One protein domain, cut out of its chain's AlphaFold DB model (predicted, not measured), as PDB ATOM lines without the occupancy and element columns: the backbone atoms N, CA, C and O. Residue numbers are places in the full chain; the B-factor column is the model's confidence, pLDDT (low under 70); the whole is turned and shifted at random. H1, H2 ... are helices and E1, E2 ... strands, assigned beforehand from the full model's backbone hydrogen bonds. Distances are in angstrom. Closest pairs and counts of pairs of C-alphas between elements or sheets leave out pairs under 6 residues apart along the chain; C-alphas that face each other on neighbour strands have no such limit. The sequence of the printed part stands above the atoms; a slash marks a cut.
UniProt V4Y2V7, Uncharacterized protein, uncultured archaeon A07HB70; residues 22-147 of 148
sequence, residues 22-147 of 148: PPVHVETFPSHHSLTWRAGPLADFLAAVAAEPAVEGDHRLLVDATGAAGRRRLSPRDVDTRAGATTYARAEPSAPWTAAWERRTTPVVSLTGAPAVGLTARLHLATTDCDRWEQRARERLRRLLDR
ATOM      1  N   PRO A  22     -21.841   5.481 -34.110       96.62
ATOM      2  CA  PRO A  22     -22.583   6.367 -33.214       96.62
ATOM      3  C   PRO A  22     -21.672   7.040 -32.171       96.62
ATOM      4  O   PRO A  22     -20.675   6.440 -31.766       96.62
ATOM      5  N   PRO A  23     -22.009   8.250 -31.678       97.44
ATOM      6  CA  PRO A  23     -21.176   8.949 -30.703       97.44
ATOM      7  C   PRO A  23     -20.982   8.162 -29.409       97.44
ATOM      8  O   PRO A  23     -21.916   7.531 -28.908       97.44
ATOM      9  N   VAL A  24     -19.778   8.256 -28.838       98.25
ATOM     10  CA  VAL A  24     -19.498   7.737 -27.493       98.25
ATOM     11  C   VAL A  24     -19.669   8.861 -26.489       98.25
ATOM     12  O   VAL A  24     -18.915   9.835 -26.510       98.25
ATOM     13  N   HIS A  25     -20.637   8.721 -25.596       97.44
ATOM     14  CA  HIS A  25     -20.838   9.615 -24.463       97.44
ATOM     15  C   HIS A  25     -19.956   9.173 -23.299       97.44
ATOM     16  O   HIS A  25     -19.852   7.980 -23.033       97.44
ATOM     17  N   VAL A  26     -19.317  10.123 -22.617       96.88
ATOM     18  CA  VAL A  26     -18.386   9.880 -21.513       96.88
ATOM     19  C   VAL A  26     -18.861  10.624 -20.273       96.88
ATOM     20  O   VAL A  26     -18.944  11.852 -20.242       96.88
ATOM     21  N   GLU A  27     -19.109   9.871 -19.218       95.25
ATOM     22  CA  GLU A  27     -19.312  10.374 -17.870       95.25
ATOM     23  C   GLU A  27     -18.084  10.045 -17.022       95.25
ATOM     24  O   GLU A  27     -17.452   8.998 -17.180       95.25
ATOM     25  N   THR A  28     -17.734  10.964 -16.127       93.12
ATOM     26  CA  THR A  28     -16.551  10.862 -15.271       93.12
ATOM     27  C   THR A  28     -17.000  10.981 -13.829       93.12
ATOM     28  O   THR A  28     -17.657  11.963 -13.471       93.12
ATOM     29  N   PHE A  29     -16.623   9.995 -13.029       91.12
ATOM     30  CA  PHE A  29     -16.868   9.894 -11.599       91.12
ATOM     31  C   PHE A  29     -15.523   9.848 -10.863       91.12
ATOM     32  O   PHE A  29     -14.527   9.453 -11.467       91.12
ATOM     33  N   PRO A  30     -15.478  10.155  -9.552       91.44
ATOM     34  CA  PRO A  30     -14.222  10.161  -8.794       91.44
ATOM     35  C   PRO A  30     -13.438   8.840  -8.809       91.44
ATOM     36  O   PRO A  30     -12.247   8.830  -8.529       91.44
ATOM     37  N   SER A  31     -14.106   7.712  -9.071       89.62
ATOM     38  CA  SER A  31     -13.490   6.380  -9.049       89.62
ATOM     39  C   SER A  31     -13.466   5.672 -10.400       89.62
ATOM     40  O   SER A  31     -12.868   4.601 -10.502       89.62
ATOM     41  N   HIS A  32     -14.158   6.197 -11.415       93.62
ATOM     42  CA  HIS A  32     -14.324   5.511 -12.695       93.62
ATOM     43  C   HIS A  32     -14.905   6.417 -13.783       93.62
ATOM     44  O   HIS A  32     -15.456   7.484 -13.526       93.62
ATOM     45  N   HIS A  33     -14.875   5.922 -15.014       95.88
ATOM     46  CA  HIS A  33     -15.617   6.469 -16.139       95.88
ATOM     47  C   HIS A  33     -16.777   5.554 -16.514       95.88
ATOM     48  O   HIS A  33     -16.728   4.343 -16.289       95.88
ATOM     49  N   SER A  34     -17.800   6.133 -17.131       96.69
ATOM     50  CA  SER A  34     -18.847   5.403 -17.839       96.69
ATOM     51  C   SER A  34     -18.896   5.898 -19.274       96.69
ATOM     52  O   SER A  34     -19.037   7.094 -19.521       96.69
ATOM     53  N   LEU A  35     -18.735   4.987 -20.226       98.19
ATOM     54  CA  LEU A  35     -18.801   5.276 -21.647       98.19
ATOM     55  C   LEU A  35     -20.001   4.560 -22.231       98.19
ATOM     56  O   LEU A  35     -20.181   3.375 -21.970       98.19
ATOM     57  N   THR A  36     -20.807   5.255 -23.022       98.00
ATOM     58  CA  THR A  36     -22.011   4.671 -23.616       98.00
ATOM     59  C   THR A  36     -22.139   5.024 -25.087       98.00
ATOM     60  O   THR A  36     -21.789   6.127 -25.509       98.00
ATOM     61  N   TRP A  37     -22.633   4.076 -25.881       98.31
ATOM     62  CA  TRP A  37     -22.965   4.284 -27.288       98.31
ATOM     63  C   TRP A  37     -24.131   3.391 -27.706       98.31
ATOM     64  O   TRP A  37     -24.405   2.357 -27.090       98.31
ATOM     65  N   ARG A  38     -24.833   3.802 -28.766       98.12
ATOM     66  CA  ARG A  38     -25.820   2.941 -29.432       98.12
ATOM     67  C   ARG A  38     -25.098   1.767 -30.073       98.12
ATOM     68  O   ARG A  38     -24.041   1.972 -30.652       98.12
ATOM     69  N   ALA A  39     -25.668   0.578 -29.985       97.00
ATOM     70  CA  ALA A  39     -25.037  -0.644 -30.452       97.00
ATOM     71  C   ALA A  39     -25.962  -1.456 -31.361       97.00
ATOM     72  O   ALA A  39     -27.180  -1.257 -31.392       97.00
ATOM     73  N   GLY A  40     -25.350  -2.384 -32.082       95.44
ATOM     74  CA  GLY A  40     -25.995  -3.413 -32.872       95.44
ATOM     75  C   GLY A  40     -26.476  -4.602 -32.025       95.44
ATOM     76  O   GLY A  40     -26.755  -4.468 -30.822       95.44
ATOM     77  N   PRO A  41     -26.637  -5.779 -32.648       94.75
ATOM     78  CA  PRO A  41     -27.204  -6.957 -32.005       94.75
ATOM     79  C   PRO A  41     -26.314  -7.514 -30.885       94.75
ATOM     80  O   PRO A  41     -25.100  -7.330 -30.849       94.75
ATOM     81  N   LEU A  42     -26.937  -8.266 -29.971       94.31
ATOM     82  CA  LEU A  42     -26.252  -8.917 -28.849       94.31
ATOM     83  C   LEU A  42     -25.120  -9.852 -29.304       94.31
ATOM     84  O   LEU A  42     -24.104  -9.942 -28.623       94.31
ATOM     85  N   ALA A  43     -25.282 -10.544 -30.435       93.94
ATOM     86  CA  ALA A  43     -24.275 -11.473 -30.951       93.94
ATOM     87  C   ALA A  43     -22.913 -10.791 -31.165       93.94
ATOM     88  O   ALA A  43     -21.888 -11.337 -30.759       93.94
ATOM     89  N   ASP A  44     -22.921  -9.572 -31.702       95.88
ATOM     90  CA  ASP A  44     -21.713  -8.794 -31.972       95.88
ATOM     91  C   ASP A  44     -21.026  -8.376 -30.668       95.88
ATOM     92  O   ASP A  44     -19.813  -8.506 -30.519       95.88
ATOM     93  N   PHE A  45     -21.812  -7.980 -29.661       95.75
ATOM     94  CA  PHE A  45     -21.297  -7.705 -28.319       95.75
ATOM     95  C   PHE A  45     -20.650  -8.939 -27.675       95.75
ATOM     96  O   PHE A  45     -19.555  -8.839 -27.120       95.75
ATOM     97  N   LEU A  46     -21.303 -10.102 -27.749       93.44
ATOM     98  CA  LEU A  46     -20.775 -11.346 -27.182       93.44
ATOM     99  C   LEU A  46     -19.468 -11.759 -27.864       93.44
ATOM    100  O   LEU A  46     -18.521 -12.140 -27.175       93.44
ATOM    101  N   ALA A  47     -19.403 -11.649 -29.193       93.06
ATOM    102  CA  ALA A  47     -18.199 -11.933 -29.965       93.06
ATOM    103  C   ALA A  47     -17.060 -10.962 -29.615       93.06
ATOM    104  O   ALA A  47     -15.936 -11.398 -29.371       93.06
ATOM    105  N   ALA A  48     -17.358  -9.663 -29.523       94.12
ATOM    106  CA  ALA A  48     -16.382  -8.633 -29.184       94.12
ATOM    107  C   ALA A  48     -15.782  -8.845 -27.789       94.12
ATOM    108  O   ALA A  48     -14.567  -8.813 -27.625       94.12
ATOM    109  N   VAL A  49     -16.625  -9.111 -26.789       92.25
ATOM    110  CA  VAL A  49     -16.182  -9.375 -25.416       92.25
ATOM    111  C   VAL A  49     -15.363 -10.662 -25.334       92.25
ATOM    112  O   VAL A  49     -14.332 -10.671 -24.672       92.25
ATOM    113  N   ALA A  50     -15.787 -11.737 -26.003       89.38
ATOM    114  CA  ALA A  50     -15.061 -13.008 -25.988       89.38
ATOM    115  C   ALA A  50     -13.676 -12.926 -26.660       89.38
ATOM    116  O   ALA A  50     -12.811 -13.748 -26.371       89.38
ATOM    117  N   ALA A  51     -13.459 -11.946 -27.541       90.56
ATOM    118  CA  ALA A  51     -12.170 -11.701 -28.182       90.56
ATOM    119  C   ALA A  51     -11.198 -10.867 -27.322       90.56
ATOM    120  O   ALA A  51     -10.026 -10.731 -27.682       90.56
ATOM    121  N   GLU A  52     -11.652 -10.285 -26.206       89.56
ATOM    122  CA  GLU A  52     -10.792  -9.468 -25.353       89.56
ATOM    123  C   GLU A  52      -9.896 -10.346 -24.465       89.56
ATOM    124  O   GLU A  52     -10.412 -11.148 -23.693       89.56
ATOM    125  N   PRO A  53      -8.560 -10.160 -24.463       85.94
ATOM    126  CA  PRO A  53      -7.642 -11.009 -23.692       85.94
ATOM    127  C   PRO A  53      -7.895 -11.039 -22.178       85.94
ATOM    128  O   PRO A  53      -7.493 -11.978 -21.503       85.94
ATOM    129  N   ALA A  54      -8.534  -9.996 -21.638       83.62
ATOM    130  CA  ALA A  54      -8.911  -9.914 -20.225       83.62
ATOM    131  C   ALA A  54     -10.141 -10.771 -19.870       83.62
ATOM    132  O   ALA A  54     -10.490 -10.905 -18.697       83.62
ATOM    133  N   VAL A  55     -10.827 -11.304 -20.878       80.25
ATOM    134  CA  VAL A  55     -11.943 -12.230 -20.745       80.25
ATOM    135  C   VAL A  55     -11.376 -13.628 -20.967       80.25
ATOM    136  O   VAL A  55     -11.164 -14.064 -22.093       80.25
ATOM    137  N   GLU A  56     -11.067 -14.318 -19.873       73.69
ATOM    138  CA  GLU A  56     -10.563 -15.693 -19.926       73.69
ATOM    139  C   GLU A  56     -11.606 -16.637 -20.556       73.69
ATOM    140  O   GLU A  56     -12.807 -16.382 -20.490       73.69
ATOM    141  N   GLY A  57     -11.167 -17.747 -21.163       63.12
ATOM    142  CA  GLY A  57     -12.046 -18.636 -21.943       63.12
ATOM    143  C   GLY A  57     -13.232 -19.237 -21.169       63.12
ATOM    144  O   GLY A  57     -14.259 -19.547 -21.769       63.12
ATOM    145  N   ASP A  58     -13.120 -19.332 -19.841       63.53
ATOM    146  CA  ASP A  58     -14.182 -19.810 -18.945       63.53
ATOM    147  C   ASP A  58     -15.036 -18.679 -18.345       63.53
ATOM    148  O   ASP A  58     -15.897 -18.922 -17.489       63.53
ATOM    149  N   HIS A  59     -14.821 -17.432 -18.777       76.38
ATOM    150  CA  HIS A  59     -15.524 -16.282 -18.233       76.38
ATOM    151  C   HIS A  59     -17.030 -16.400 -18.454       76.38
ATOM    152  O   HIS A  59     -17.519 -16.593 -19.571       76.38
ATOM    153  N   ARG A  60     -17.789 -16.262 -17.365       78.38
ATOM    154  CA  ARG A  60     -19.250 -16.299 -17.407       78.38
ATOM    155  C   ARG A  60     -19.796 -14.881 -17.413       78.38
ATOM    156  O   ARG A  60     -19.527 -14.095 -16.508       78.38
ATOM    157  N   LEU A  61     -20.628 -14.591 -18.401       79.00
ATOM    158  CA  LEU A  61     -21.385 -13.355 -18.489       79.00
ATOM    159  C   LEU A  61     -22.596 -13.417 -17.572       79.00
ATOM    160  O   LEU A  61     -23.277 -14.439 -17.478       79.00
ATOM    161  N   LEU A  62     -22.895 -12.297 -16.930       82.00
ATOM    162  CA  LEU A  62     -24.144 -12.106 -16.217       82.00
ATOM    163  C   LEU A  62     -25.223 -11.693 -17.222       82.00
ATOM    164  O   LEU A  62     -25.145 -10.620 -17.811       82.00
ATOM    165  N   VAL A  63     -26.227 -12.535 -17.414       82.12
ATOM    166  CA  VAL A  63     -27.286 -12.372 -18.412       82.12
ATOM    167  C   VAL A  63     -28.635 -12.256 -17.716       82.12
ATOM    168  O   VAL A  63     -28.901 -12.979 -16.754       82.12
ATOM    169  N   ASP A  64     -29.480 -11.348 -18.195       78.62
ATOM    170  CA  ASP A  64     -30.900 -11.289 -17.843       78.62
ATOM    171  C   ASP A  64     -31.746 -11.696 -19.054       78.62
ATOM    172  O   ASP A  64     -31.609 -11.135 -20.151       78.62
ATOM    173  N   ALA A  65     -32.598 -12.697 -18.845       66.19
ATOM    174  CA  ALA A  65     -33.459 -13.270 -19.867       66.19
ATOM    175  C   ALA A  65     -34.923 -12.944 -19.563       66.19
ATOM    176  O   ALA A  65     -35.384 -13.051 -18.428       66.19
ATOM    177  N   THR A  66     -35.685 -12.613 -20.602       59.16
ATOM    178  CA  THR A  66     -37.086 -12.175 -20.483       59.16
ATOM    179  C   THR A  66     -38.043 -13.270 -20.015       59.16
ATOM    180  O   THR A  66     -39.117 -12.971 -19.501       59.16
ATOM    181  N   GLY A  67     -37.662 -14.542 -20.159       55.22
ATOM    182  CA  GLY A  67     -38.512 -15.713 -19.921       55.22
ATOM    183  C   GLY A  67     -38.699 -16.138 -18.458       55.22
ATOM    184  O   GLY A  67     -38.802 -17.330 -18.205       55.22
ATOM    185  N   ALA A  68     -38.740 -15.207 -17.501       52.03
ATOM    186  CA  ALA A  68     -39.018 -15.456 -16.073       52.03
ATOM    187  C   ALA A  68     -37.923 -16.165 -15.237       52.03
ATOM    188  O   ALA A  68     -38.145 -16.448 -14.063       52.03
ATOM    189  N   ALA A  69     -36.724 -16.408 -15.780       59.53
ATOM    190  CA  ALA A  69     -35.663 -17.141 -15.069       59.53
ATOM    191  C   ALA A  69     -34.697 -16.267 -14.236       59.53
ATOM    192  O   ALA A  69     -33.758 -16.800 -13.641       59.53
ATOM    193  N   GLY A  70     -34.909 -14.950 -14.174       67.50
ATOM    194  CA  GLY A  70     -34.032 -14.027 -13.453       67.50
ATOM    195  C   GLY A  70     -32.594 -13.996 -13.993       67.50
ATOM    196  O   GLY A  70     -32.276 -14.531 -15.058       67.50
ATOM    197  N   ARG A  71     -31.705 -13.351 -13.233       81.12
ATOM    198  CA  ARG A  71     -30.299 -13.154 -13.604       81.12
ATOM    199  C   ARG A  71     -29.516 -14.467 -13.524       81.12
ATOM    200  O   ARG A  71     -29.512 -15.124 -12.485       81.12
ATOM    201  N   ARG A  72     -28.798 -14.830 -14.588       85.00
ATOM    202  CA  ARG A  72     -28.006 -16.070 -14.676       85.00
ATOM    203  C   ARG A  72     -26.581 -15.782 -15.126       85.00
ATOM    204  O   ARG A  72     -26.334 -14.816 -15.835       85.00
ATOM    205  N   ARG A  73     -25.636 -16.639 -14.734       86.56
ATOM    206  CA  ARG A  73     -24.263 -16.623 -15.259       86.56
ATOM    207  C   ARG A  73     -24.124 -17.679 -16.351       86.56
ATOM    208  O   ARG A  73     -24.266 -18.863 -16.048       86.56
ATOM    209  N   LEU A  74     -23.861 -17.258 -17.582       85.19
ATOM    210  CA  LEU A  74     -23.775 -18.118 -18.767       85.19
ATOM    211  C   LEU A  74     -22.440 -17.910 -19.484       85.19
ATOM    212  O   LEU A  74     -21.886 -16.813 -19.455       85.19
ATOM    213  N   SER A  75     -21.926 -18.947 -20.144       82.62
ATOM    214  CA  SER A  75     -20.853 -18.748 -21.124       82.62
ATOM    215  C   SER A  75     -21.393 -17.918 -22.298       82.62
ATOM    216  O   SER A  75     -22.568 -18.090 -22.637       82.62
ATOM    217  N   PRO A  76     -20.583 -17.070 -22.962       80.75
ATOM    218  CA  PRO A  76     -21.019 -16.312 -24.138       80.75
ATOM    219  C   PRO A  76     -21.703 -17.167 -25.215       80.75
ATOM    220  O   PRO A  76     -22.684 -16.733 -25.810       80.75
ATOM    221  N   ARG A  77     -21.235 -18.408 -25.422       81.75
ATOM    222  CA  ARG A  77     -21.794 -19.346 -26.415       81.75
ATOM    223  C   ARG A  77     -23.172 -19.910 -26.049       81.75
ATOM    224  O   ARG A  77     -23.876 -20.397 -26.925       81.75
ATOM    225  N   ASP A  78     -23.531 -19.865 -24.767       84.00
ATOM    226  CA  ASP A  78     -24.786 -20.414 -24.241       84.00
ATOM    227  C   ASP A  78     -25.880 -19.336 -24.138       84.00
ATOM    228  O   ASP A  78     -27.003 -19.618 -23.712       84.00
ATOM    229  N   VAL A  79     -25.560 -18.083 -24.483       85.50
ATOM    230  CA  VAL A  79     -26.514 -16.971 -24.465       85.50
ATOM    231  C   VAL A  79     -27.423 -17.057 -25.684       85.50
ATOM    232  O   VAL A  79     -26.957 -17.075 -26.821       85.50
ATOM    233  N   ASP A  80     -28.738 -17.060 -25.457       86.00
ATOM    234  CA  ASP A  80     -29.701 -16.983 -26.552       86.00
ATOM    235  C   ASP A  80     -29.682 -15.577 -27.172       86.00
ATOM    236  O   ASP A  80     -30.084 -14.585 -26.551       86.00
ATOM    237  N   THR A  81     -29.196 -15.501 -28.408       86.44
ATOM    238  CA  THR A  81     -29.091 -14.267 -29.192       86.44
ATOM    239  C   THR A  81     -30.328 -13.990 -30.041       86.44
ATOM    240  O   THR A  81     -30.395 -12.937 -30.682       86.44
ATOM    241  N   ARG A  82     -31.330 -14.884 -30.046       81.31
ATOM    242  CA  ARG A  82     -32.588 -14.659 -30.766       81.31
ATOM    243  C   ARG A  82     -33.281 -13.412 -30.225       81.31
ATOM    244  O   ARG A  82     -33.347 -13.175 -29.013       81.31
ATOM    245  N   ALA A  83     -33.832 -12.620 -31.142       69.25
ATOM    246  CA  ALA A  83     -34.534 -11.389 -30.810       69.25
ATOM    247  C   ALA A  83     -35.625 -11.660 -29.761       69.25
ATOM    248  O   ALA A  83     -36.476 -12.525 -29.944       69.25
ATOM    249  N   GLY A  84     -35.592 -10.931 -28.645       71.19
ATOM    250  CA  GLY A  84     -36.586 -11.077 -27.580       71.19
ATOM    251  C   GLY A  84     -36.113 -11.867 -26.356       71.19
ATOM    252  O   GLY A  84     -36.490 -11.482 -25.247       71.19
ATOM    253  N   ALA A  85     -35.211 -12.843 -26.498       80.75
ATOM    254  CA  ALA A  85     -34.838 -13.762 -25.412       80.75
ATOM    255  C   ALA A  85     -33.971 -13.114 -24.314       80.75
ATOM    256  O   ALA A  85     -34.267 -13.244 -23.126       80.75
ATOM    257  N   THR A  86     -32.957 -12.342 -24.712       86.69
ATOM    258  CA  THR A  86     -32.013 -11.687 -23.793       86.69
ATOM    259  C   THR A  86     -32.182 -10.169 -23.832       86.69
ATOM    260  O   THR A  86     -32.125  -9.562 -24.906       86.69
ATOM    261  N   THR A  87     -32.422  -9.541 -22.679       90.31
ATOM    262  CA  THR A  87     -32.525  -8.072 -22.547       90.31
ATOM    263  C   THR A  87     -31.266  -7.438 -22.000       90.31
ATOM    264  O   THR A  87     -31.076  -6.240 -22.180       90.31
ATOM    265  N   TYR A  88     -30.408  -8.212 -21.346       92.31
ATOM    266  CA  TYR A  88     -29.204  -7.689 -20.730       92.31
ATOM    267  C   TYR A  88     -28.106  -8.743 -20.717       92.31
ATOM    268  O   TYR A  88     -28.356  -9.899 -20.381       92.31
ATOM    269  N   ALA A  89     -26.883  -8.333 -21.024       93.00
ATOM    270  CA  ALA A  89     -25.686  -9.143 -20.854       93.00
ATOM    271  C   ALA A  89     -24.559  -8.265 -20.313       93.00
ATOM    272  O   ALA A  89     -24.366  -7.151 -20.789       93.00
ATOM    273  N   ARG A  90     -23.801  -8.756 -19.333       94.75
ATOM    274  CA  ARG A  90     -22.673  -8.046 -18.727       94.75
ATOM    275  C   ARG A  90     -21.455  -8.943 -18.608       94.75
ATOM    276  O   ARG A  90     -21.527 -10.045 -18.067       94.75
ATOM    277  N   ALA A  91     -20.330  -8.412 -19.059       92.38
ATOM    278  CA  ALA A  91     -19.000  -8.950 -18.871       92.38
ATOM    279  C   ALA A  91     -18.323  -8.301 -17.661       92.38
ATOM    280  O   ALA A  91     -18.219  -7.075 -17.584       92.38
ATOM    281  N   GLU A  92     -17.846  -9.134 -16.737       89.56
ATOM    282  CA  GLU A  92     -17.101  -8.724 -15.534       89.56
ATOM    283  C   GLU A  92     -15.679  -9.331 -15.521       89.56
ATOM    284  O   GLU A  92     -15.418 -10.221 -14.719       89.56
ATOM    285  N   PRO A  93     -14.786  -8.949 -16.452       88.19
ATOM    286  CA  PRO A  93     -13.436  -9.517 -16.551       88.19
ATOM    287  C   PRO A  93     -12.590  -9.261 -15.293       88.19
ATOM    288  O   PRO A  93     -12.919  -8.415 -14.464       88.19
ATOM    289  N   SER A  94     -11.429  -9.916 -15.200       85.81
ATOM    290  CA  SER A  94     -10.418  -9.659 -14.157       85.81
ATOM    291  C   SER A  94      -9.680  -8.314 -14.318       85.81
ATOM    292  O   SER A  94      -8.794  -7.978 -13.534       85.81
ATOM    293  N   ALA A  95     -10.051  -7.523 -15.325       87.69
ATOM    294  CA  ALA A  95      -9.549  -6.180 -15.595       87.69
ATOM    295  C   ALA A  95     -10.440  -5.098 -14.948       87.69
ATOM    296  O   ALA A  95     -11.601  -5.364 -14.639       87.69
ATOM    297  N   PRO A  96      -9.954  -3.851 -14.772       92.38
ATOM    298  CA  PRO A  96     -10.699  -2.791 -14.088       92.38
ATOM    299  C   PRO A  96     -11.783  -2.164 -14.982       92.38
ATOM    300  O   PRO A  96     -11.943  -0.949 -15.014       92.38
ATOM    301  N   TRP A  97     -12.518  -2.967 -15.746       94.38
ATOM    302  CA  TRP A  97     -13.634  -2.515 -16.564       94.38
ATOM    303  C   TRP A  97     -14.740  -3.565 -16.590       94.38
ATOM    304  O   TRP A  97     -14.487  -4.756 -16.474       94.38
ATOM    305  N   THR A  98     -15.978  -3.128 -16.783       95.56
ATOM    306  CA  THR A  98     -17.105  -4.008 -17.110       95.56
ATOM    307  C   THR A  98     -17.796  -3.484 -18.350       95.56
ATOM    308  O   THR A  98     -17.968  -2.271 -18.469       95.56
ATOM    309  N   ALA A  99     -18.212  -4.377 -19.241       96.88
ATOM    310  CA  ALA A  99     -18.997  -4.020 -20.416       96.88
ATOM    311  C   ALA A  99     -20.394  -4.622 -20.290       96.88
ATOM    312  O   ALA A  99     -20.523  -5.780 -19.895       96.88
ATOM    313  N   ALA A 100     -21.435  -3.870 -20.618       97.06
ATOM    314  CA  ALA A 100     -22.791  -4.384 -20.679       97.06
ATOM    315  C   ALA A 100     -23.456  -4.017 -22.000       97.06
ATOM    316  O   ALA A 100     -23.227  -2.937 -22.533       97.06
ATOM    317  N   TRP A 101     -24.303  -4.913 -22.484       97.12
ATOM    318  CA  TRP A 101     -25.246  -4.678 -23.562       97.12
ATOM    319  C   TRP A 101     -26.653  -4.745 -22.986       97.12
ATOM    320  O   TRP A 101     -26.981  -5.662 -22.228       97.12
ATOM    321  N   GLU A 102     -27.488  -3.779 -23.343       95.19
ATOM    322  CA  GLU A 102     -28.865  -3.691 -22.874       95.19
ATOM    323  C   GLU A 102     -29.812  -3.439 -24.046       95.19
ATOM    324  O   GLU A 102     -29.626  -2.516 -24.846       95.19
ATOM    325  N   ARG A 103     -30.874  -4.243 -24.119       92.44
ATOM    326  CA  ARG A 103     -31.961  -4.055 -25.070       92.44
ATOM    327  C   ARG A 103     -32.924  -2.998 -24.551       92.44
ATOM    328  O   ARG A 103     -33.768  -3.278 -23.703       92.44
ATOM    329  N   ARG A 104     -32.838  -1.806 -25.131       88.31
ATOM    330  CA  ARG A 104     -33.851  -0.749 -25.002       88.31
ATOM    331  C   ARG A 104     -34.623  -0.620 -26.317       88.31
ATOM    332  O   ARG A 104     -34.659  -1.566 -27.101       88.31
ATOM    333  N   THR A 105     -35.209   0.547 -26.583       89.62
ATOM    334  CA  THR A 105     -35.751   0.886 -27.912       89.62
ATOM    335  C   THR A 105     -34.689   0.739 -29.006       89.62
ATOM    336  O   THR A 105     -34.969   0.212 -30.076       89.62
ATOM    337  N   THR A 106     -33.453   1.145 -28.706       91.06
ATOM    338  CA  THR A 106     -32.244   0.820 -29.471       91.06
ATOM    339  C   THR A 106     -31.253   0.162 -28.517       91.06
ATOM    340  O   THR A 106     -31.165   0.617 -27.372       91.06
ATOM    341  N   PRO A 107     -30.517  -0.883 -28.926       95.75
ATOM    342  CA  PRO A 107     -29.497  -1.457 -28.067       95.75
ATOM    343  C   PRO A 107     -28.429  -0.433 -27.681       95.75
ATOM    344  O   PRO A 107     -28.076   0.456 -28.461       95.75
ATOM    345  N   VAL A 108     -27.921  -0.557 -26.461       97.62
ATOM    346  CA  VAL A 108     -26.867   0.304 -25.924       97.62
ATOM    347  C   VAL A 108     -25.778  -0.574 -25.344       97.62
ATOM    348  O   VAL A 108     -26.074  -1.545 -24.645       97.62
ATOM    349  N   VAL A 109     -24.527  -0.202 -25.603       98.38
ATOM    350  CA  VAL A 109     -23.382  -0.718 -24.856       98.38
ATOM    351  C   VAL A 109     -22.940   0.323 -23.839       98.38
ATOM    352  O   VAL A 109     -22.853   1.513 -24.152       98.38
ATOM    353  N   SER A 110     -22.657  -0.132 -22.622       98.00
ATOM    354  CA  SER A 110     -21.970   0.639 -21.594       98.00
ATOM    355  C   SER A 110     -20.643  -0.016 -21.227       98.00
ATOM    356  O   SER A 110     -20.550  -1.233 -21.086       98.00
ATOM    357  N   LEU A 111     -19.603   0.797 -21.075       98.00
ATOM    358  CA  LEU A 111     -18.272   0.395 -20.641       98.00
ATOM    359  C   LEU A 111     -17.889   1.241 -19.429       98.00
ATOM    360  O   LEU A 111     -17.731   2.455 -19.532       98.00
ATOM    361  N   THR A 112     -17.761   0.599 -18.275       97.12
ATOM    362  CA  THR A 112     -17.607   1.272 -16.979       97.12
ATOM    363  C   THR A 112     -16.322   0.828 -16.294       97.12
ATOM    364  O   THR A 112     -15.964  -0.342 -16.396       97.12
ATOM    365  N   GLY A 113     -15.642   1.725 -15.577       95.75
ATOM    366  CA  GLY A 113     -14.399   1.446 -14.848       95.75
ATOM    367  C   GLY A 113     -13.254   2.337 -15.325       95.75
ATOM    368  O   GLY A 113     -13.440   3.536 -15.518       95.75
ATOM    369  N   ALA A 114     -12.090   1.745 -15.564       94.44
ATOM    370  CA  ALA A 114     -10.901   2.370 -16.139       94.44
ATOM    371  C   ALA A 114     -10.539   1.738 -17.504       94.44
ATOM    372  O   ALA A 114      -9.491   1.100 -17.643       94.44
ATOM    373  N   PRO A 115     -11.411   1.846 -18.527       93.88
ATOM    374  CA  PRO A 115     -11.148   1.251 -19.831       93.88
ATOM    375  C   PRO A 115     -10.049   2.002 -20.586       93.88
ATOM    376  O   PRO A 115     -10.030   3.231 -20.645       93.88
ATOM    377  N   ALA A 116      -9.163   1.260 -21.247       94.94
ATOM    378  CA  ALA A 116      -8.180   1.846 -22.150       94.94
ATOM    379  C   ALA A 116      -8.836   2.329 -23.457       94.94
ATOM    380  O   ALA A 116      -9.749   1.693 -23.979       94.94
ATOM    381  N   VAL A 117      -8.282   3.380 -24.076       97.12
ATOM    382  CA  VAL A 117      -8.737   3.909 -25.384       97.12
ATOM    383  C   VAL A 117      -8.834   2.814 -26.451       97.12
ATOM    384  O   VAL A 117      -9.780   2.786 -27.235       97.12
ATOM    385  N   GLY A 118      -7.849   1.909 -26.488       96.75
ATOM    386  CA  GLY A 118      -7.815   0.806 -27.448       96.75
ATOM    387  C   GLY A 118      -8.968  -0.182 -27.265       96.75
ATOM    388  O   GLY A 118      -9.557  -0.593 -28.258       96.75
ATOM    389  N   LEU A 119      -9.315  -0.503 -26.015       96.44
ATOM    390  CA  LEU A 119     -10.455  -1.356 -25.678       96.44
ATOM    391  C   LEU A 119     -11.768  -0.693 -26.101       96.44
ATOM    392  O   LEU A 119     -12.555  -1.307 -26.813       96.44
ATOM    393  N   THR A 120     -11.976   0.572 -25.724       97.75
ATOM    394  CA  THR A 120     -13.190   1.313 -26.094       97.75
ATOM    395  C   THR A 120     -13.382   1.343 -27.607       97.75
ATOM    396  O   THR A 120     -14.475   1.067 -28.088       97.75
ATOM    397  N   ALA A 121     -12.319   1.631 -28.366       97.81
ATOM    398  CA  ALA A 121     -12.393   1.659 -29.822       97.81
ATOM    399  C   ALA A 121     -12.708   0.277 -30.413       97.81
ATOM    400  O   ALA A 121     -13.536   0.191 -31.310       97.81
ATOM    401  N   ARG A 122     -12.086  -0.805 -29.920       97.31
ATOM    402  CA  ARG A 122     -12.376  -2.165 -30.405       97.31
ATOM    403  C   ARG A 122     -13.821  -2.570 -30.145       97.31
ATOM    404  O   ARG A 122     -14.487  -3.004 -31.074       97.31
ATOM    405  N   LEU A 123     -14.307  -2.384 -28.917       97.62
ATOM    406  CA  LEU A 123     -15.689  -2.711 -28.571       97.62
ATOM    407  C   LEU A 123     -16.680  -1.860 -29.367       97.62
ATOM    408  O   LEU A 123     -17.687  -2.385 -29.823       97.62
ATOM    409  N   HIS A 124     -16.402  -0.570 -29.568       98.50
ATOM    410  CA  HIS A 124     -17.255   0.303 -30.375       98.50
ATOM    411  C   HIS A 124     -17.333  -0.164 -31.833       98.50
ATOM    412  O   HIS A 124     -18.428  -0.415 -32.323       98.50
ATOM    413  N   LEU A 125     -16.188  -0.372 -32.488       98.31
ATOM    414  CA  LEU A 125     -16.134  -0.859 -33.872       98.31
ATOM    415  C   LEU A 125     -16.809  -2.224 -34.025       98.31
ATOM    416  O   LEU A 125     -17.520  -2.459 -34.987       98.31
ATOM    417  N   ALA A 126     -16.616  -3.121 -33.060       97.81
ATOM    418  CA  ALA A 126     -17.185  -4.461 -33.119       97.81
ATOM    419  C   ALA A 126     -18.687  -4.509 -32.808       97.81
ATOM    420  O   ALA A 126     -19.297  -5.545 -33.015       97.81
ATOM    421  N   THR A 127     -19.282  -3.435 -32.280       97.81
ATOM    422  CA  THR A 127     -20.703  -3.404 -31.888       97.81
ATOM    423  C   THR A 127     -21.503  -2.351 -32.640       97.81
ATOM    424  O   THR A 127     -22.622  -2.035 -32.239       97.81
ATOM    425  N   THR A 128     -20.945  -1.766 -33.698       97.94
ATOM    426  CA  THR A 128     -21.575  -0.701 -34.485       97.94
ATOM    427  C   THR A 128     -21.182  -0.829 -35.954       97.94
ATOM    428  O   THR A 128     -20.241  -1.544 -36.278       97.94
ATOM    429  N   ASP A 129     -21.842  -0.070 -36.828       96.31
ATOM    430  CA  ASP A 129     -21.450   0.060 -38.241       96.31
ATOM    431  C   ASP A 129     -20.295   1.068 -38.441       96.31
ATOM    432  O   ASP A 129     -20.079   1.589 -39.534       96.31
ATOM    433  N   CYS A 130     -19.563   1.415 -37.376       96.38
ATOM    434  CA  CYS A 130     -18.436   2.333 -37.466       96.38
ATOM    435  C   CYS A 130     -17.245   1.644 -38.135       96.38
ATOM    436  O   CYS A 130     -16.678   0.706 -37.579       96.38
ATOM    437  N   ASP A 131     -16.790   2.163 -39.274       94.50
ATOM    438  CA  ASP A 131     -15.665   1.553 -39.995       94.50
ATOM    439  C   ASP A 131     -14.322   1.734 -39.276       94.50
ATOM    440  O   ASP A 131     -13.441   0.871 -39.306       94.50
ATOM    441  N   ARG A 132     -14.107   2.913 -38.674       95.25
ATOM    442  CA  ARG A 132     -12.834   3.257 -38.034       95.25
ATOM    443  C   ARG A 132     -12.941   4.437 -37.085       95.25
ATOM    444  O   ARG A 132     -13.688   5.386 -37.292       95.25
ATOM    445  N   TRP A 133     -12.040   4.440 -36.109       97.50
ATOM    446  CA  TRP A 133     -11.761   5.615 -35.291       97.50
ATOM    447  C   TRP A 133     -10.569   6.385 -35.837       97.50
ATOM    448  O   TRP A 133      -9.438   5.882 -35.812       97.50
ATOM    449  N   GLU A 134     -10.803   7.632 -36.235       96.81
ATOM    450  CA  GLU A 134      -9.730   8.569 -36.552       96.81
ATOM    451  C   GLU A 134      -8.831   8.839 -35.337       96.81
ATOM    452  O   GLU A 134      -9.258   8.783 -34.177       96.81
ATOM    453  N   GLN A 135      -7.576   9.213 -35.595       96.94
ATOM    454  CA  GLN A 135      -6.618   9.561 -34.543       96.94
ATOM    455  C   GLN A 135      -7.155  10.662 -33.614       96.94
ATOM    456  O   GLN A 135      -7.038  10.555 -32.393       96.94
ATOM    457  N   ARG A 136      -7.823  11.678 -34.174       96.62
ATOM    458  CA  ARG A 136      -8.411  12.783 -33.400       96.62
ATOM    459  C   ARG A 136      -9.465  12.306 -32.398       96.62
ATOM    460  O   ARG A 136      -9.518  12.827 -31.283       96.62
ATOM    461  N   ALA A 137     -10.273  11.305 -32.758       97.06
ATOM    462  CA  ALA A 137     -11.260  10.710 -31.859       97.06
ATOM    463  C   ALA A 137     -10.582   9.962 -30.700       97.06
ATOM    464  O   ALA A 137     -10.939  10.157 -29.539       97.06
ATOM    465  N   ARG A 138      -9.532   9.186 -30.998       97.75
ATOM    466  CA  ARG A 138      -8.736   8.462 -29.989       97.75
ATOM    467  C   ARG A 138      -8.050   9.412 -29.008       97.75
ATOM    468  O   ARG A 138      -8.097   9.204 -27.799       97.75
ATOM    469  N   GLU A 139      -7.446  10.484 -29.513       97.31
ATOM    470  CA  GLU A 139      -6.816  11.511 -28.681       97.31
ATOM    471  C   GLU A 139      -7.831  12.267 -27.828       97.31
ATOM    472  O   GLU A 139      -7.546  12.596 -26.676       97.31
ATOM    473  N   ARG A 140      -9.020  12.537 -28.375       96.12
ATOM    474  CA  ARG A 140     -10.105  13.143 -27.610       96.12
ATOM    475  C   ARG A 140     -10.558  12.235 -26.477       96.12
ATOM    476  O   ARG A 140     -10.697  12.735 -25.367       96.12
ATOM    477  N   LEU A 141     -10.739  10.939 -26.735       96.94
ATOM    478  CA  LEU A 141     -11.086   9.986 -25.687       96.94
ATOM    479  C   LEU A 141     -10.015   9.955 -24.593       96.94
ATOM    480  O   LEU A 141     -10.353  10.101 -23.426       96.94
ATOM    481  N   ARG A 142      -8.732   9.863 -24.965       97.06
ATOM    482  CA  ARG A 142      -7.622   9.902 -24.000       97.06
ATOM    483  C   ARG A 142      -7.719  11.112 -23.068       97.06
ATOM    484  O   ARG A 142      -7.769  10.947 -21.860       97.06
ATOM    485  N   ARG A 143      -7.896  12.313 -23.630       95.19
ATOM    486  CA  ARG A 143      -8.058  13.543 -22.836       95.19
ATOM    487  C   ARG A 143      -9.280  13.539 -21.916       95.19
ATOM    488  O   ARG A 143      -9.275  14.285 -20.947       95.19
ATOM    489  N   LEU A 144     -10.346  12.810 -22.246       94.50
ATOM    490  CA  LEU A 144     -11.533  12.708 -21.389       94.50
ATOM    491  C   LEU A 144     -11.310  11.729 -20.229       94.50
ATOM    492  O   LEU A 144     -11.821  11.978 -19.140       94.50
ATOM    493  N   LEU A 145     -10.540  10.664 -20.460       93.38
ATOM    494  CA  LEU A 145     -10.186   9.676 -19.440       93.38
ATOM    495  C   LEU A 145      -9.111  10.204 -18.476       93.38
ATOM    496  O   LEU A 145      -9.193   9.963 -17.284       93.38
ATOM    497  N   ASP A 146      -8.169  11.021 -18.953       89.81
ATOM    498  CA  ASP A 146      -7.119  11.615 -18.105       89.81
ATOM    499  C   ASP A 146      -7.638  12.731 -17.166       89.81
ATOM    500  O   ASP A 146      -6.881  13.277 -16.368       89.81
ATOM    501  N   ARG A 147      -8.911  13.135 -17.294       77.00
ATOM    502  CA  ARG A 147      -9.548  14.218 -16.512       77.00
ATOM    503  C   ARG A 147     -10.424  13.702 -15.357       77.00
ATOM    504  O   ARG A 147     -11.269  14.462 -14.877       77.00
TER     505      ARG A 147
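What this domain is: This is residues 22 to 147 of the 148 residues of an uncharacterized protein of uncultured archaeon A07HB70 (UniProt V4Y2V7). A twisted wall of seven antiparallel strands has three helices over one face, H1 over E5 and E6, H2 over E2 and E7, and H3 over the edge strand E1, while the other face bears no named helix. Each helix runs along the strands beneath it, and the E3 and E4 end of the sheet has no named helix over it. The printed part has 126 residues with seven named strands and three named helices, in the order E1 E2 H1 E3 E4 E5 E6 E7 H2 H3; across the sheet the order is E1 E2 E7 E6 E5 E3 E4. The class is mixed, helices and strands. The whole is compact, with a radius of gyration of the C-alphas of 14.3 A, and elongated in outline, spanning 43 by 28 by 25 A.

Where its parts are: E1, residues 24 to 29, begins with C-alpha 24 at (-19.498, 7.737, -27.493) and is 16.3 A long. E2, residues 32 to 38, is the longest strand, 20.5 A. E7, residues 108 to 113, is 16.7 A long, and E6, residues 97 to 102, is 16.5 A. E5 is residues 86 to 91, 14.2 A, E3 residues 61 to 65, and E4 residues 71 to 74, with C-alpha 74 at (-23.775, -18.118, -18.767). H1 is residues 42 to 50, 12.3 A, and H2 residues 117 to 126, 14.2 A. H3, residues 135 to 145, 15.5 A, ends with C-alpha 145 at (-10.186, 9.676, -19.440).

How they stand to each other: E5, E6 and E7 form a meander, each strand the antiparallel neighbour of the one before; N 91 and O 99 are 2.8 A apart, N 100 and O 110 2.8 A. E7 pairs with E2 through N 35 and O 111, 2.8 A, and E2 forms a hairpin with E1, N 27 and O 34 at 2.8 A. On the other side of E5, E3 pairs through N 90 and O 62, 2.8 A, and forms a hairpin with E4, N 63 and O 72 at 2.8 A. H1, H2 and H3 lie on the same face, at heights over the sheet of 9.3, 9.4 and 11.4 A. H1 and H2 touch, closest at the C-alphas of Ala 48 and Ala 126, 5.8 A, opposite ways at a tilt of 37 degrees, only just steep. H2 and H3 touch, closest at the C-alphas of Val 117 and Arg 142, 6.3 A, at a steep tilt of 60 degrees, opposite ways. H1 and H3 are apart. In H1, H2 and H3 every O i to N i+4 pair is within hydrogen-bond range.

The domain as a whole: The two C-alphas farthest apart, those of Ala 68 and Arg 136, are 45.1 A from each other. The printed part has no cut. The link from E4 to E5, 11 residues, is long. Mean pLDDT of the printed part is 89.8; residues 57 to 58, 65 to 70 and 83 are under 70.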